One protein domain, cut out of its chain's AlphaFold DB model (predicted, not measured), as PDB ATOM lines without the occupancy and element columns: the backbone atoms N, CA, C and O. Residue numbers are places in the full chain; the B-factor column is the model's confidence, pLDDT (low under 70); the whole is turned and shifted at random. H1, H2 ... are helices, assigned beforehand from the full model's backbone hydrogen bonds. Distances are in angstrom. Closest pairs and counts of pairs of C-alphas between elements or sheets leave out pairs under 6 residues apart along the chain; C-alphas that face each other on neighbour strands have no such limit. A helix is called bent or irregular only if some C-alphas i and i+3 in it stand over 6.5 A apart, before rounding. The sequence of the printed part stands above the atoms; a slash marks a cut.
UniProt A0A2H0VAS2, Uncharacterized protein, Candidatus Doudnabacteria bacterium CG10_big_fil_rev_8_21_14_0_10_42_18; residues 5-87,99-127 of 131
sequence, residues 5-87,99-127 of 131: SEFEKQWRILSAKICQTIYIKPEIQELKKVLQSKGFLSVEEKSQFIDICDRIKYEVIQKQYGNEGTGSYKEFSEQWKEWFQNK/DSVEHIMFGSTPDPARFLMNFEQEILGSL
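This is residues 5 to 87 and 99 to 127 of the 131 residues of an uncharacterized protein of Candidatus Doudnabacteria bacterium CG10_big_fil_rev_8_21_14_0_10_42_18 (UniProt A0A2H0VAS2). The longest helix, H3, H1 and H4 make three sides of a triangle: H1 packs with its residues 18 to 22 on residues 52 to 60 of H3, and H4 closes the other end, reaching both. H2 folds back from H3 as a hairpin at the end away from H4, while short H5 and kinked H6 pack on H1. The printed part has 112 residues with six named helices, H1 to H6 in order along the chain, and no named strand; the class is all helix, and the packing is mostly crossed. The whole is compact, with a radius of gyration of the C-alphas of 14.7 A, and has an elongated outline of 45 by 28 by 21 A.

H3, residues 43 to 65, touches H1, residues 5 to 23, at a steep tilt of 48 degrees, opposite ways; the closest C-alphas are those of Ile 18 and Lys 57, 5.8 A apart. H2, residues 26 to 38, forms a helical hairpin with H3 at a shallow tilt of 31 degrees, the closest C-alphas being those of Ile 28 and Phe 49, 6.9 A apart. H4, residues 71 to 87, touches H3 at a steep tilt of 62 degrees, with the closest C-alphas, of Tyr 65 and Tyr 73, 5.0 A apart. H4 also touches H1, about perpendicular at 75 degrees, closest at the C-alphas of Phe 7 and Gln 79, 7.2 A. H1 is the hub, touching four other helices. H5, residues 100 to 105, touches residues 11 to 19 of H1, closest at the C-alphas of Ser 15 and Val 101, 5.5 A. H6, residues 112 to 127, touches H1, H2 and H5, with closest C-alphas Ala 16 and Ile 123 at 6.9 A, Lys 32 and Leu 116 at 5.6 A, and Ser 100 and Phe 115 at 6.1 A. H4 and H6 are apart, as are H2 and H4. Every O i to N i+4 pair is within hydrogen-bond range in H1, H2, H3, H4 and H5; in H6 9 of 12 are.

H3 is 32.7 A long from first to last C-alpha, H1 27.0 A, H4 24.3 A, H6 20.7 A, H2 18.4 A and H5 8.8 A. H1 begins at C-alpha 5, (22.728, -26.647, 30.309), and H6 ends at C-alpha 127, (39.368, -24.063, 27.899). H6 is irregular, C-alphas 117 and 120 being 8.1 A apart, with a kink of 71 degrees near residue 119.

The two C-alphas farthest apart, of Ser 37 and Gly 71, are 46.2 A apart. Residues 88 to 98 are not printed, and C-alphas 87 and 99 across this cut are 15.4 A apart. Of the links printed whole, H5 to H6 is short and the others are tight. The mean pLDDT of the printed part is 91.9, and residues 124 to 127 are under 70.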
ATOM      1  N   SER A   5      21.509 -27.397  29.982       86.50
ATOM      2  CA  SER A   5      22.728 -26.647  30.309       86.50
ATOM      3  C   SER A   5      23.863 -27.570  30.746       86.50
ATOM      4  O   SER A   5      25.031 -27.317  30.452       86.50
ATOM      5  N   GLU A   6      23.529 -28.646  31.460       89.56
ATOM      6  CA  GLU A   6      24.498 -29.658  31.881       89.56
ATOM      7  C   GLU A   6      24.934 -30.520  30.692       89.56
ATOM      8  O   GLU A   6      26.129 -30.765  30.511       89.56
ATOM      9  N   PHE A   7      23.990 -30.894  29.821       91.56
ATOM     10  CA  PHE A   7      24.302 -31.549  28.553       91.56
ATOM     11  C   PHE A   7      25.250 -30.699  27.705       91.56
ATOM     12  O   PHE A   7      26.259 -31.213  27.232       91.56
ATOM     13  N   GLU A   8      24.984 -29.398  27.552       91.38
ATOM     14  CA  GLU A   8      25.839 -28.500  26.771       91.38
ATOM     15  C   GLU A   8      27.284 -28.487  27.279       91.38
ATOM     16  O   GLU A   8      28.218 -28.577  26.480       91.38
ATOM     17  N   LYS A   9      27.485 -28.411  28.599       90.81
ATOM     18  CA  LYS A   9      28.825 -28.441  29.202       90.81
ATOM     19  C   LYS A   9      29.546 -29.748  28.884       90.81
ATOM     20  O   LYS A   9      30.681 -29.720  28.405       90.81
ATOM     21  N   GLN A  10      28.884 -30.885  29.103       92.38
ATOM     22  CA  GLN A  10      29.457 -32.203  28.815       92.38
ATOM     23  C   GLN A  10      29.755 -32.371  27.322       92.38
ATOM     24  O   GLN A  10      30.828 -32.851  26.944       92.38
ATOM     25  N   TRP A  11      28.843 -31.911  26.469       93.50
ATOM     26  CA  TRP A  11      28.981 -31.981  25.023       93.50
ATOM     27  C   TRP A  11      30.104 -31.084  24.500       93.50
ATOM     28  O   TRP A  11      30.862 -31.505  23.625       93.50
ATOM     29  N   ARG A  12      30.296 -29.895  25.085       92.31
ATOM     30  CA  ARG A  12      31.419 -29.002  24.767       92.31
ATOM     31  C   ARG A  12      32.762 -29.626  25.131       92.31
ATOM     32  O   ARG A  12      33.678 -29.604  24.313       92.31
ATOM     33  N   ILE A  13      32.872 -30.234  26.315       92.44
ATOM     34  CA  ILE A  13      34.091 -30.940  26.752       92.44
ATOM     35  C   ILE A  13      34.415 -32.090  25.791       92.44
ATOM     36  O   ILE A  13      35.558 -32.239  25.350       92.44
ATOM     37  N   LEU A  14      33.411 -32.893  25.428       94.38
ATOM     38  CA  LEU A  14      33.601 -33.995  24.489       94.38
ATOM     39  C   LEU A  14      33.970 -33.496  23.086       94.38
ATOM     40  O   LEU A  14      34.856 -34.062  22.452       94.38
ATOM     41  N   SER A  15      33.357 -32.405  22.628       93.94
ATOM     42  CA  SER A  15      33.655 -31.775  21.338       93.94
ATOM     43  C   SER A  15      35.081 -31.218  21.288       93.94
ATOM     44  O   SER A  15      35.798 -31.464  20.319       93.94
ATOM     45  N   ALA A  16      35.557 -30.580  22.361       93.00
ATOM     46  CA  ALA A  16      36.951 -30.149  22.475       93.00
ATOM     47  C   ALA A  16      37.918 -31.344  22.410       93.00
ATOM     48  O   ALA A  16      38.924 -31.304  21.697       93.00
ATOM     49  N   LYS A  17      37.583 -32.457  23.075       94.19
ATOM     50  CA  LYS A  17      38.351 -33.709  22.991       94.19
ATOM     51  C   LYS A  17      38.355 -34.300  21.577       94.19
ATOM     52  O   LYS A  17      39.387 -34.821  21.149       94.19
ATOM     53  N   ILE A  18      37.243 -34.219  20.844       95.88
ATOM     54  CA  ILE A  18      37.172 -34.620  19.431       95.88
ATOM     55  C   ILE A  18      38.144 -33.768  18.606       95.88
ATOM     56  O   ILE A  18      39.003 -34.335  17.932       95.88
ATOM     57  N   CYS A  19      38.091 -32.437  18.727       95.31
ATOM     58  CA  CYS A  19      39.011 -31.526  18.037       95.31
ATOM     59  C   CYS A  19      40.482 -31.849  18.345       95.31
ATOM     60  O   CYS A  19      41.287 -31.982  17.426       95.31
ATOM     61  N   GLN A  20      40.833 -32.051  19.616       94.81
ATOM     62  CA  GLN A  20      42.186 -32.456  20.021       94.81
ATOM     63  C   GLN A  20      42.602 -33.791  19.403       94.81
ATOM     64  O   GLN A  20      43.712 -33.915  18.890       94.81
ATOM     65  N   THR A  21      41.703 -34.776  19.395       96.06
ATOM     66  CA  THR A  21      41.987 -36.104  18.840       96.06
ATOM     67  C   THR A  21      42.174 -36.059  17.323       96.06
ATOM     68  O   THR A  21      43.023 -36.786  16.810       96.06
ATOM     69  N   ILE A  22      41.417 -35.214  16.610       96.62
ATOM     70  CA  ILE A  22      41.604 -34.947  15.177       96.62
ATOM     71  C   ILE A  22      42.975 -34.309  14.961       96.62
ATOM     72  O   ILE A  22      43.766 -34.807  14.164       96.62
ATOM     73  N   TYR A  23      43.283 -33.241  15.699       96.12
ATOM     74  CA  TYR A  23      44.484 -32.446  15.462       96.12
ATOM     75  C   TYR A  23      45.767 -33.260  15.582       96.12
ATOM     76  O   TYR A  23      46.650 -33.132  14.745       96.12
ATOM     77  N   ILE A  24      45.869 -34.153  16.565       95.75
ATOM     78  CA  ILE A  24      47.087 -34.952  16.761       95.75
ATOM     79  C   ILE A  24      47.294 -36.057  15.710       95.75
ATOM     80  O   ILE A  24      48.301 -36.764  15.775       95.75
ATOM     81  N   LYS A  25      46.365 -36.268  14.766       97.12
ATOM     82  CA  LYS A  25      46.522 -37.322  13.755       97.12
ATOM     83  C   LYS A  25      47.649 -36.989  12.777       97.12
ATOM     84  O   LYS A  25      47.688 -35.869  12.268       97.12
ATOM     85  N   PRO A  26      48.527 -37.958  12.447       97.50
ATOM     86  CA  PRO A  26      49.592 -37.737  11.477       97.50
ATOM     87  C   PRO A  26      49.076 -37.213  10.136       97.50
ATOM     88  O   PRO A  26      49.644 -36.265   9.603       97.50
ATOM     89  N   GLU A  27      47.962 -37.752   9.623       96.81
ATOM     90  CA  GLU A  27      47.406 -37.305   8.340       96.81
ATOM     91  C   GLU A  27      46.951 -35.836   8.385       96.81
ATOM     92  O   GLU A  27      47.136 -35.092   7.426       96.81
ATOM     93  N   ILE A  28      46.415 -35.388   9.524       97.62
ATOM     94  CA  ILE A  28      45.998 -33.998   9.751       97.62
ATOM     95  C   ILE A  28      47.211 -33.066   9.832       97.62
ATOM     96  O   ILE A  28      47.184 -31.960   9.291       97.62
ATOM     97  N   GLN A  29      48.302 -33.519  10.451       97.56
ATOM     98  CA  GLN A  29      49.550 -32.757  10.495       97.56
ATOM     99  C   GLN A  29      50.192 -32.618   9.109       97.56
ATOM    100  O   GLN A  29      50.728 -31.556   8.793       97.56
ATOM    101  N   GLU A  30      50.090 -33.632   8.247       97.62
ATOM    102  CA  GLU A  30      50.518 -33.507   6.848       97.62
ATOM    103  C   GLU A  30      49.652 -32.503   6.076       97.62
ATOM    104  O   GLU A  30      50.194 -31.627   5.400       97.62
ATOM    105  N   LEU A  31      48.325 -32.526   6.250       97.81
ATOM    106  CA  LEU A  31      47.436 -31.518   5.653       97.81
ATOM    107  C   LEU A  31      47.762 -30.096   6.140       97.81
ATOM    108  O   LEU A  31      47.767 -29.158   5.342       97.81
ATOM    109  N   LYS A  32      48.114 -29.925   7.422       97.12
ATOM    110  CA  LYS A  32      48.587 -28.637   7.956       97.12
ATOM    111  C   LYS A  32      49.847 -28.161   7.231       97.12
ATOM    112  O   LYS A  32      49.903 -27.006   6.817       97.12
ATOM    113  N   LYS A  33      50.841 -29.034   7.033       97.69
ATOM    114  CA  LYS A  33      52.077 -28.691   6.303       97.69
ATOM    115  C   LYS A  33      51.794 -28.314   4.851       97.69
ATOM    116  O   LYS A  33      52.372 -27.354   4.344       97.69
ATOM    117  N   VAL A  34      50.895 -29.041   4.187       97.12
ATOM    118  CA  VAL A  34      50.459 -28.724   2.822       97.12
ATOM    119  C   VAL A  34      49.845 -27.328   2.764       97.12
ATOM    120  O   VAL A  34      50.261 -26.521   1.934       97.12
ATOM    121  N   LEU A  35      48.922 -27.018   3.677       96.94
ATOM    122  CA  LEU A  35      48.301 -25.700   3.770       96.94
ATOM    123  C   LEU A  35      49.334 -24.597   4.043       96.94
ATOM    124  O   LEU A  35      49.288 -23.555   3.397       96.94
ATOM    125  N   GLN A  36      50.292 -24.828   4.943       96.44
ATOM    126  CA  GLN A  36      51.365 -23.873   5.245       96.44
ATOM    127  C   GLN A  36      52.296 -23.622   4.050       96.44
ATOM    128  O   GLN A  36      52.795 -22.513   3.886       96.44
ATOM    129  N   SER A  37      52.527 -24.639   3.220       96.88
ATOM    130  CA  SER A  37      53.405 -24.553   2.051       96.88
ATOM    131  C   SER A  37      52.712 -23.928   0.835       96.88
ATOM    132  O   SER A  37      53.277 -23.060   0.172       96.88
ATOM    133  N   LYS A  38      51.474 -24.346   0.540       95.56
ATOM    134  CA  LYS A  38      50.723 -23.927  -0.657       95.56
ATOM    135  C   LYS A  38      49.830 -22.704  -0.423       95.56
ATOM    136  O   LYS A  38      49.447 -22.042  -1.382       95.56
ATOM    137  N   GLY A  39      49.433 -22.445   0.822       95.69
ATOM    138  CA  GLY A  39      48.432 -21.439   1.190       95.69
ATOM    139  C   GLY A  39      46.974 -21.875   0.981       95.69
ATOM    140  O   GLY A  39      46.064 -21.128   1.331       95.69
ATOM    141  N   PHE A  40      46.724 -23.070   0.434       95.25
ATOM    142  CA  PHE A  40      45.382 -23.628   0.250       95.25
ATOM    143  C   PHE A  40      45.395 -25.165   0.285       95.25
ATOM    144  O   PHE A  40      46.448 -25.783   0.129       95.25
ATOM    145  N   LEU A  41      44.210 -25.759   0.454       96.19
ATOM    146  CA  LEU A  41      43.965 -27.197   0.291       96.19
ATOM    147  C   LEU A  41      43.159 -27.462  -0.986       96.19
ATOM    148  O   LEU A  41      42.214 -26.718  -1.288       96.19
ATOM    149  N   SER A  42      43.502 -28.528  -1.705       96.88
ATOM    150  CA  SER A  42      42.730 -29.046  -2.838       96.88
ATOM    151  C   SER A  42      41.378 -29.618  -2.391       96.88
ATOM    152  O   SER A  42      41.082 -29.730  -1.200       96.88
ATOM    153  N   VAL A  43      40.528 -29.979  -3.354       96.31
ATOM    154  CA  VAL A  43      39.235 -30.621  -3.065       96.31
ATOM    155  C   VAL A  43      39.447 -31.981  -2.398       96.31
ATOM    156  O   VAL A  43      38.777 -32.298  -1.421       96.31
ATOM    157  N   GLU A  44      40.420 -32.749  -2.875       97.00
ATOM    158  CA  GLU A  44      40.782 -34.066  -2.350       97.00
ATOM    159  C   GLU A  44      41.341 -33.955  -0.928       97.00
ATOM    160  O   GLU A  44      40.925 -34.695  -0.041       97.00
ATOM    161  N   GLU A  45      42.221 -32.981  -0.682       97.56
ATOM    162  CA  GLU A  45      42.798 -32.712   0.641       97.56
ATOM    163  C   GLU A  45      41.714 -32.277   1.651       97.56
ATOM    164  O   GLU A  45      41.731 -32.687   2.813       97.56
ATOM    165  N   LYS A  46      40.713 -31.500   1.207       96.25
ATOM    166  CA  LYS A  46      39.532 -31.158   2.021       96.25
ATOM    167  C   LYS A  46      38.638 -32.369   2.283       96.25
ATOM    168  O   LYS A  46      38.167 -32.526   3.405       96.25
ATOM    169  N   SER A  47      38.417 -33.223   1.283       96.88
ATOM    170  CA  SER A  47      37.653 -34.467   1.457       96.88
ATOM    171  C   SER A  47      38.324 -35.375   2.484       96.88
ATOM    172  O   SER A  47      37.675 -35.830   3.418       96.88
ATOM    173  N   GLN A  48      39.646 -35.542   2.385       97.12
ATOM    174  CA  GLN A  48      40.425 -36.321   3.342       97.12
ATOM    175  C   GLN A  48      40.299 -35.762   4.765       97.12
ATOM    176  O   GLN A  48      40.144 -36.524   5.720       97.12
ATOM    177  N   PHE A  49      40.339 -34.436   4.923       97.38
ATOM    178  CA  PHE A  49      40.110 -33.796   6.217       97.38
ATOM    179  C   PHE A  49      38.724 -34.134   6.791       97.38
ATOM    180  O   PHE A  49      38.623 -34.490   7.967       97.38
ATOM    181  N   ILE A  50      37.672 -34.048   5.969       96.19
ATOM    182  CA  ILE A  50      36.290 -34.361   6.365       96.19
ATOM    183  C   ILE A  50      36.176 -35.820   6.816       96.19
ATOM    184  O   ILE A  50      35.688 -36.071   7.918       96.19
ATOM    185  N   ASP A  51      36.710 -36.759   6.033       97.44
ATOM    186  CA  ASP A  51      36.657 -38.192   6.340       97.44
ATOM    187  C   ASP A  51      37.345 -38.518   7.676       97.44
ATOM    188  O   ASP A  51      36.852 -39.321   8.475       97.44
ATOM    189  N   ILE A  52      38.480 -37.867   7.959       97.25
ATOM    190  CA  ILE A  52      39.173 -38.014   9.244       97.25
ATOM    191  C   ILE A  52      38.327 -37.434  10.382       97.25
ATOM    192  O   ILE A  52      38.197 -38.080  11.425       97.25
ATOM    193  N   CYS A  53      37.744 -36.246  10.200       96.69
ATOM    194  CA  CYS A  53      36.902 -35.616  11.215       96.69
ATOM    195  C   CYS A  53      35.705 -36.494  11.579       96.69
ATOM    196  O   CYS A  53      35.465 -36.733  12.764       96.69
ATOM    197  N   ASP A  54      34.984 -37.006  10.581       95.19
ATOM    198  CA  ASP A  54      33.819 -37.855  10.807       95.19
ATOM    199  C   ASP A  54      34.206 -39.152  11.507       95.19
ATOM    200  O   ASP A  54      33.626 -39.483  12.544       95.19
ATOM    201  N   ARG A  55      35.244 -39.843  11.022       96.62
ATOM    202  CA  ARG A  55      35.728 -41.078  11.650       96.62
ATOM    203  C   ARG A  55      36.068 -40.878  13.127       96.62
ATOM    204  O   ARG A  55      35.632 -41.668  13.961       96.62
ATOM    205  N   ILE A  56      36.818 -39.826  13.461       97.31
ATOM    206  CA  ILE A  56      37.235 -39.557  14.846       97.31
ATOM    207  C   ILE A  56      36.071 -39.104  15.721       97.31
ATOM    208  O   ILE A  56      35.971 -39.545  16.866       97.31
ATOM    209  N   LYS A  57      35.167 -38.272  15.194       95.31
ATOM    210  CA  LYS A  57      33.935 -37.880  15.887       95.31
ATOM    211  C   LYS A  57      33.142 -39.118  16.308       95.31
ATOM    212  O   LYS A  57      32.842 -39.264  17.492       95.31
ATOM    213  N   TYR A  58      32.873 -40.038  15.380       94.31
ATOM    214  CA  TYR A  58      32.133 -41.264  15.689       94.31
ATOM    215  C   TYR A  58      32.896 -42.188  16.642       94.31
ATOM    216  O   TYR A  58      32.299 -42.649  17.609       94.31
ATOM    217  N   GLU A  59      34.205 -42.403  16.456       95.88
ATOM    218  CA  GLU A  59      35.022 -43.208  17.385       95.88
ATOM    219  C   GLU A  59      34.936 -42.688  18.828       95.88
ATOM    220  O   GLU A  59      34.768 -43.460  19.774       95.88
ATOM    221  N   VAL A  60      35.048 -41.371  19.014       96.31
ATOM    222  CA  VAL A  60      35.038 -40.754  20.345       96.31
ATOM    223  C   VAL A  60      33.644 -40.813  20.976       96.31
ATOM    224  O   VAL A  60      33.540 -41.151  22.158       96.31
ATOM    225  N   ILE A  61      32.583 -40.544  20.207       94.44
ATOM    226  CA  ILE A  61      31.194 -40.661  20.677       94.44
ATOM    227  C   ILE A  61      30.887 -42.113  21.057       94.44
ATOM    228  O   ILE A  61      30.385 -42.360  22.150       94.44
ATOM    229  N   GLN A  62      31.244 -43.080  20.209       94.69
ATOM    230  CA  GLN A  62      31.002 -44.501  20.470       94.69
ATOM    231  C   GLN A  62      31.770 -45.001  21.692       94.69
ATOM    232  O   GLN A  62      31.246 -45.780  22.485       94.69
ATOM    233  N   LYS A  63      32.997 -44.517  21.903       95.50
ATOM    234  CA  LYS A  63      33.769 -44.843  23.106       95.50
ATOM    235  C   LYS A  63      33.105 -44.329  24.390       95.50
ATOM    236  O   LYS A  63      33.272 -44.952  25.433       95.50
ATOM    237  N   GLN A  64      32.388 -43.206  24.324       94.56
ATOM    238  CA  GLN A  64      31.727 -42.592  25.478       94.56
ATOM    239  C   GLN A  64      30.318 -43.152  25.726       94.56
ATOM    240  O   GLN A  64      29.963 -43.419  26.872       94.56
ATOM    241  N   TYR A  65      29.523 -43.319  24.670       93.69
ATOM    242  CA  TYR A  65      28.092 -43.637  24.750       93.69
ATOM    243  C   TYR A  65      27.734 -45.007  24.168       93.69
ATOM    244  O   TYR A  65      26.561 -45.368  24.125       93.69
ATOM    245  N   GLY A  66      28.717 -45.799  23.744       93.69
ATOM    246  CA  GLY A  66      28.501 -47.088  23.097       93.69
ATOM    247  C   GLY A  66      28.157 -46.969  21.611       93.69
ATOM    248  O   GLY A  66      27.991 -45.882  21.059       93.69
ATOM    249  N   ASN A  67      28.060 -48.121  20.950       93.25
ATOM    250  CA  ASN A  67      27.762 -48.199  19.521       93.25
ATOM    251  C   ASN A  67      26.363 -47.662  19.193       93.25
ATOM    252  O   ASN A  67      25.457 -47.665  20.033       93.25
ATOM    253  N   GLU A  68      26.168 -47.283  17.932       89.25
ATOM    254  CA  GLU A  68      24.847 -46.923  17.426       89.25
ATOM    255  C   GLU A  68      23.823 -48.034  17.694       89.25
ATOM    256  O   GLU A  68      24.114 -49.228  17.602       89.25
ATOM    257  N   GLY A  69      22.608 -47.635  18.070       87.50
ATOM    258  CA  GLY A  69      21.523 -48.557  18.410       87.50
ATOM    259  C   GLY A  69      21.515 -49.044  19.863       87.50
ATOM    260  O   GLY A  69      20.486 -49.566  20.301       87.50
ATOM    261  N   THR A  70      22.586 -48.821  20.634       94.00
ATOM    262  CA  THR A  70      22.589 -49.063  22.087       94.00
ATOM    263  C   THR A  70      21.701 -48.058  22.829       94.00
ATOM    264  O   THR A  70      21.408 -46.975  22.320       94.00
ATOM    265  N   GLY A  71      21.249 -48.413  24.039       93.50
ATOM    266  CA  GLY A  71      20.410 -47.529  24.859       93.50
ATOM    267  C   GLY A  71      21.094 -46.194  25.169       93.50
ATOM    268  O   GLY A  71      20.524 -45.140  24.920       93.50
ATOM    269  N   SER A  72      22.359 -46.242  25.584       92.31
ATOM    270  CA  SER A  72      23.166 -45.061  25.903       92.31
ATOM    271  C   SER A  72      23.409 -44.148  24.695       92.31
ATOM    272  O   SER A  72      23.352 -42.927  24.827       92.31
ATOM    273  N   TYR A  73      23.608 -44.704  23.493       94.00
ATOM    274  CA  TYR A  73      23.739 -43.890  22.279       94.00
ATOM    275  C   TYR A  73      22.419 -43.202  21.902       94.00
ATOM    276  O   TYR A  73      22.415 -42.050  21.457       94.00
ATOM    277  N   LYS A  74      21.283 -43.891  22.084       94.31
ATOM    278  CA  LYS A  74      19.952 -43.306  21.858       94.31
ATOM    279  C   LYS A  74      19.683 -42.159  22.827       94.31
ATOM    280  O   LYS A  74      19.282 -41.095  22.371       94.31
ATOM    281  N   GLU A  75      19.990 -42.341  24.111       93.62
ATOM    282  CA  GLU A  75      19.860 -41.289  25.127       93.62
ATOM    283  C   GLU A  75      20.696 -40.050  24.783       93.62
ATOM    284  O   GLU A  75      20.184 -38.931  24.833       93.62
ATOM    285  N   PHE A  76      21.957 -40.233  24.374       94.25
ATOM    286  CA  PHE A  76      22.794 -39.135  23.882       94.25
ATOM    287  C   PHE A  76      22.164 -38.440  22.667       94.25
ATOM    288  O   PHE A  76      22.084 -37.215  22.620       94.25
ATOM    289  N   SER A  77      21.684 -39.219  21.695       93.81
ATOM    290  CA  SER A  77      21.090 -38.693  20.461       93.81
ATOM    291  C   SER A  77      19.818 -37.882  20.722       93.81
ATOM    292  O   SER A  77      19.561 -36.899  20.032       93.81
ATOM    293  N   GLU A  78      19.002 -38.298  21.691       93.69
ATOM    294  CA  GLU A  78      17.792 -37.586  22.110       93.69
ATOM    295  C   GLU A  78      18.136 -36.270  22.809       93.69
ATOM    296  O   GLU A  78      17.620 -35.224  22.412       93.69
ATOM    297  N   GLN A  79      19.078 -36.294  23.756       93.06
ATOM    298  CA  GLN A  79      19.544 -35.087  24.447       93.06
ATOM    299  C   GLN A  79      20.195 -34.089  23.485       93.06
ATOM    300  O   GLN A  79      19.929 -32.892  23.558       93.06
ATOM    301  N   TRP A  80      20.999 -34.574  22.531       93.56
ATOM    302  CA  TRP A  80      21.591 -33.725  21.500       93.56
ATOM    303  C   TRP A  80      20.525 -33.045  20.638       93.56
ATOM    304  O   TRP A  80      20.636 -31.851  20.368       93.56
ATOM    305  N   LYS A  81      19.474 -33.771  20.231       91.62
ATOM    306  CA  LYS A  81      18.362 -33.197  19.456       91.62
ATOM    307  C   LYS A  81      17.613 -32.129  20.242       91.62
ATOM    308  O   LYS A  81      17.323 -31.075  19.682       91.62
ATOM    309  N   GLU A  82      17.318 -32.389  21.512       91.62
ATOM    310  CA  GLU A  82      16.649 -31.429  22.392       91.62
ATOM    311  C   GLU A  82      17.498 -30.163  22.575       91.62
ATOM    312  O   GLU A  82      17.023 -29.048  22.355       91.62
ATOM    313  N   TRP A  83      18.785 -30.321  22.889       91.75
ATOM    314  CA  TRP A  83      19.727 -29.206  22.978       91.75
ATOM    315  C   TRP A  83      19.819 -28.421  21.662       91.75
ATOM    316  O   TRP A  83      19.727 -27.194  21.670       91.75
ATOM    317  N   PHE A  84      19.938 -29.110  20.522       89.31
ATOM    318  CA  PHE A  84      20.045 -28.483  19.204       89.31
ATOM    319  C   PHE A  84      18.790 -27.685  18.845       89.31
ATOM    320  O   PHE A  84      18.902 -26.598  18.288       89.31
ATOM    321  N   GLN A  85      17.596 -28.185  19.171       87.19
ATOM    322  CA  GLN A  85      16.343 -27.458  18.945       87.19
ATOM    323  C   GLN A  85      16.268 -26.187  19.796       87.19
ATOM    324  O   GLN A  85      15.892 -25.136  19.283       87.19
ATOM    325  N   ASN A  86      16.692 -26.258  21.059       82.81
ATOM    326  CA  ASN A  86      16.714 -25.101  21.953       82.81
ATOM    327  C   ASN A  86      17.759 -24.052  21.523       82.81
ATOM    328  O   ASN A  86      17.467 -22.859  21.492       82.81
ATOM    329  N   LYS A  87      18.964 -24.483  21.128       76.88
ATOM    330  CA  LYS A  87      20.052 -23.586  20.697       76.88
ATOM    331  C   LYS A  87      19.949 -23.106  19.256       76.88
ATOM    332  O   LYS A  87      20.413 -22.009  18.952       76.88
ATOM    333  N   ASP A  99      33.431 -21.316  16.301       84.62
ATOM    334  CA  ASP A  99      34.741 -21.939  16.515       84.62
ATOM    335  C   ASP A  99      34.716 -23.437  16.149       84.62
ATOM    336  O   ASP A  99      33.663 -24.031  15.883       84.62
ATOM    337  N   SER A 100      35.889 -24.070  16.096       89.31
ATOM    338  CA  SER A 100      36.000 -25.491  15.750       89.31
ATOM    339  C   SER A 100      35.208 -26.428  16.677       89.31
ATOM    340  O   SER A 100      34.715 -27.460  16.217       89.31
ATOM    341  N   VAL A 101      35.062 -26.083  17.960       90.25
ATOM    342  CA  VAL A 101      34.304 -26.880  18.938       90.25
ATOM    343  C   VAL A 101      32.814 -26.761  18.652       90.25
ATOM    344  O   VAL A 101      32.118 -27.772  18.599       90.25
ATOM    345  N   GLU A 102      32.328 -25.549  18.402       88.88
ATOM    346  CA  GLU A 102      30.938 -25.299  18.036       88.88
ATOM    347  C   GLU A 102      30.561 -26.028  16.746       88.88
ATOM    348  O   GLU A 102      29.484 -26.620  16.671       88.88
ATOM    349  N   HIS A 103      31.449 -26.065  15.750       90.25
ATOM    350  CA  HIS A 103      31.210 -26.848  14.537       90.25
ATOM    351  C   HIS A 103      30.874 -28.309  14.857       90.25
ATOM    352  O   HIS A 103      29.840 -28.801  14.393       90.25
ATOM    353  N   ILE A 104      31.679 -28.963  15.700       92.06
ATOM    354  CA  ILE A 104      31.427 -30.338  16.151       92.06
ATOM    355  C   ILE A 104      30.136 -30.423  16.966       92.06
ATOM    356  O   ILE A 104      29.334 -31.331  16.736       92.06
ATOM    357  N   MET A 105      29.891 -29.464  17.864       91.56
ATOM    358  CA  MET A 105      28.700 -29.478  18.713       91.56
ATOM    359  C   MET A 105      27.403 -29.446  17.894       91.56
ATOM    360  O   MET A 105      26.454 -30.167  18.208       91.56
ATOM    361  N   PHE A 106      27.381 -28.659  16.816       90.12
ATOM    362  CA  PHE A 106      26.265 -28.565  15.871       90.12
ATOM    363  C   PHE A 106      26.261 -29.682  14.806       90.12
ATOM    364  O   PHE A 106      25.465 -29.631  13.871       90.12
ATOM    365  N   GLY A 107      27.124 -30.697  14.931       85.88
ATOM    366  CA  GLY A 107      27.172 -31.855  14.033       85.88
ATOM    367  C   GLY A 107      27.856 -31.602  12.687       85.88
ATOM    368  O   GLY A 107      27.815 -32.465  11.813       85.88
ATOM    369  N   SER A 108      28.505 -30.450  12.516       87.38
ATOM    370  CA  SER A 108      29.204 -30.058  11.289       87.38
ATOM    371  C   SER A 108      30.709 -30.327  11.359       87.38
ATOM    372  O   SER A 108      31.284 -30.502  12.433       87.38
ATOM    373  N   THR A 109      31.360 -30.337  10.200       90.25
ATOM    374  CA  THR A 109      32.822 -30.397  10.114       90.25
ATOM    375  C   THR A 109      33.405 -28.989  10.266       90.25
ATOM    376  O   THR A 109      32.880 -28.062   9.641       90.25
ATOM    377  N   PRO A 110      34.471 -28.796  11.067       89.94
ATOM    378  CA  PRO A 110      35.179 -27.520  11.135       89.94
ATOM    379  C   PRO A 110      35.706 -27.081   9.765       89.94
ATOM    380  O   PRO A 110      36.053 -27.924   8.934       89.94
ATOM    381  N   ASP A 111      35.826 -25.770   9.538       89.94
ATOM    382  CA  ASP A 111      36.533 -25.270   8.354       89.94
ATOM    383  C   ASP A 111      38.001 -25.740   8.385       89.94
ATOM    384  O   ASP A 111      38.702 -25.434   9.353       89.94
ATOM    385  N   PRO A 112      38.500 -26.454   7.357       93.25
ATOM    386  CA  PRO A 112      39.832 -27.047   7.403       93.25
ATOM    387  C   PRO A 112      40.947 -26.013   7.577       93.25
ATOM    388  O   PRO A 112      41.876 -26.229   8.350       93.25
ATOM    389  N   ALA A 113      40.875 -24.882   6.870       91.81
ATOM    390  CA  ALA A 113      41.954 -23.900   6.896       91.81
ATOM    391  C   ALA A 113      42.040 -23.213   8.261       91.81
ATOM    392  O   ALA A 113      43.117 -23.136   8.857       91.81
ATOM    393  N   ARG A 114      40.889 -22.780   8.782       90.75
ATOM    394  CA  ARG A 114      40.770 -22.187  10.110       90.75
ATOM    395  C   ARG A 114      41.172 -23.175  11.198       90.75
ATOM    396  O   ARG A 114      42.016 -22.835  12.022       90.75
ATOM    397  N   PHE A 115      40.643 -24.399  11.156       93.69
ATOM    398  CA  PHE A 115      40.963 -25.445  12.123       93.69
ATOM    399  C   PHE A 115      42.469 -25.700  12.179       93.69
ATOM    400  O   PHE A 115      43.059 -25.670  13.251       93.69
ATOM    401  N   LEU A 116      43.124 -25.916  11.034       94.81
ATOM    402  CA  LEU A 116      44.540 -26.293  10.996       94.81
ATOM    403  C   LEU A 116      45.481 -25.155  11.415       94.81
ATOM    404  O   LEU A 116      46.514 -25.421  12.040       94.81
ATOM    405  N   MET A 117      45.141 -23.907  11.078       93.31
ATOM    406  CA  MET A 117      45.998 -22.741  11.331       93.31
ATOM    407  C   MET A 117      45.765 -22.104  12.700       93.31
ATOM    408  O   MET A 117      46.727 -21.642  13.311       93.31
ATOM    409  N   ASN A 118      44.531 -22.133  13.208       90.31
ATOM    410  CA  ASN A 118      44.147 -21.435  14.437       90.31
ATOM    411  C   ASN A 118      43.852 -22.388  15.603       90.31
ATOM    412  O   ASN A 118      43.420 -21.933  16.659       90.31
ATOM    413  N   PHE A 119      44.105 -23.694  15.441       89.62
ATOM    414  CA  PHE A 119      43.785 -24.726  16.431       89.62
ATOM    415  C   PHE A 119      44.172 -24.351  17.866       89.62
ATOM    416  O   PHE A 119      43.347 -24.416  18.771       89.62
ATOM    417  N   GLU A 120      45.432 -23.962  18.079       85.56
ATOM    418  CA  GLU A 120      45.948 -23.661  19.416       85.56
ATOM    419  C   GLU A 120      45.220 -22.466  20.030       85.56
ATOM    420  O   GLU A 120      44.868 -22.505  21.203       85.56
ATOM    421  N   GLN A 121      44.918 -21.439  19.234       84.00
ATOM    422  CA  GLN A 121      44.189 -20.258  19.694       84.00
ATOM    423  C   GLN A 121      42.739 -20.603  20.058       84.00
ATOM    424  O   GLN A 121      42.259 -20.194  21.113       84.00
ATOM    425  N   GLU A 122      42.051 -21.392  19.229       82.50
ATOM    426  CA  GLU A 122      40.647 -21.760  19.453       82.50
ATOM    427  C   GLU A 122      40.478 -22.756  20.607       82.50
ATOM    428  O   GLU A 122      39.567 -22.627  21.426       82.50
ATOM    429  N   ILE A 123      41.360 -23.749  20.708       77.44
ATOM    430  CA  ILE A 123      41.219 -24.836  21.680       77.44
ATOM    431  C   ILE A 123      41.846 -24.499  23.035       77.44
ATOM    432  O   ILE A 123      41.315 -24.929  24.056       77.44
ATOM    433  N   LEU A 124      42.917 -23.698  23.092       64.94
ATOM    434  CA  LEU A 124      43.414 -23.189  24.377       64.94
ATOM    435  C   LEU A 124      42.521 -22.061  24.905       64.94
ATOM    436  O   LEU A 124      42.261 -22.024  26.102       64.94
ATOM    437  N   GLY A 125      41.989 -21.194  24.034       58.97
ATOM    438  CA  GLY A 125      41.045 -20.145  24.438       58.97
ATOM    439  C   GLY A 125      39.716 -20.701  24.964       58.97
ATOM    440  O   GLY A 125      39.214 -20.256  25.992       58.97
ATOM    441  N   SER A 126      39.176 -21.746  24.328       57.25
ATOM    442  CA  SER A 126      37.902 -22.365  24.742       57.25
ATOM    443  C   SER A 126      37.952 -23.140  26.067       57.25
ATOM    444  O   SER A 126      36.887 -23.447  26.613       57.25
ATOM    445  N   LEU A 127      39.149 -23.432  26.591       53.53
ATOM    446  CA  LEU A 127      39.368 -24.063  27.899       53.53
ATOM    447  C   LEU A 127      39.596 -23.052  29.035       53.53
ATOM    448  O   LEU A 127      39.502 -23.442  30.195       53.53
TER     449      LEU A 127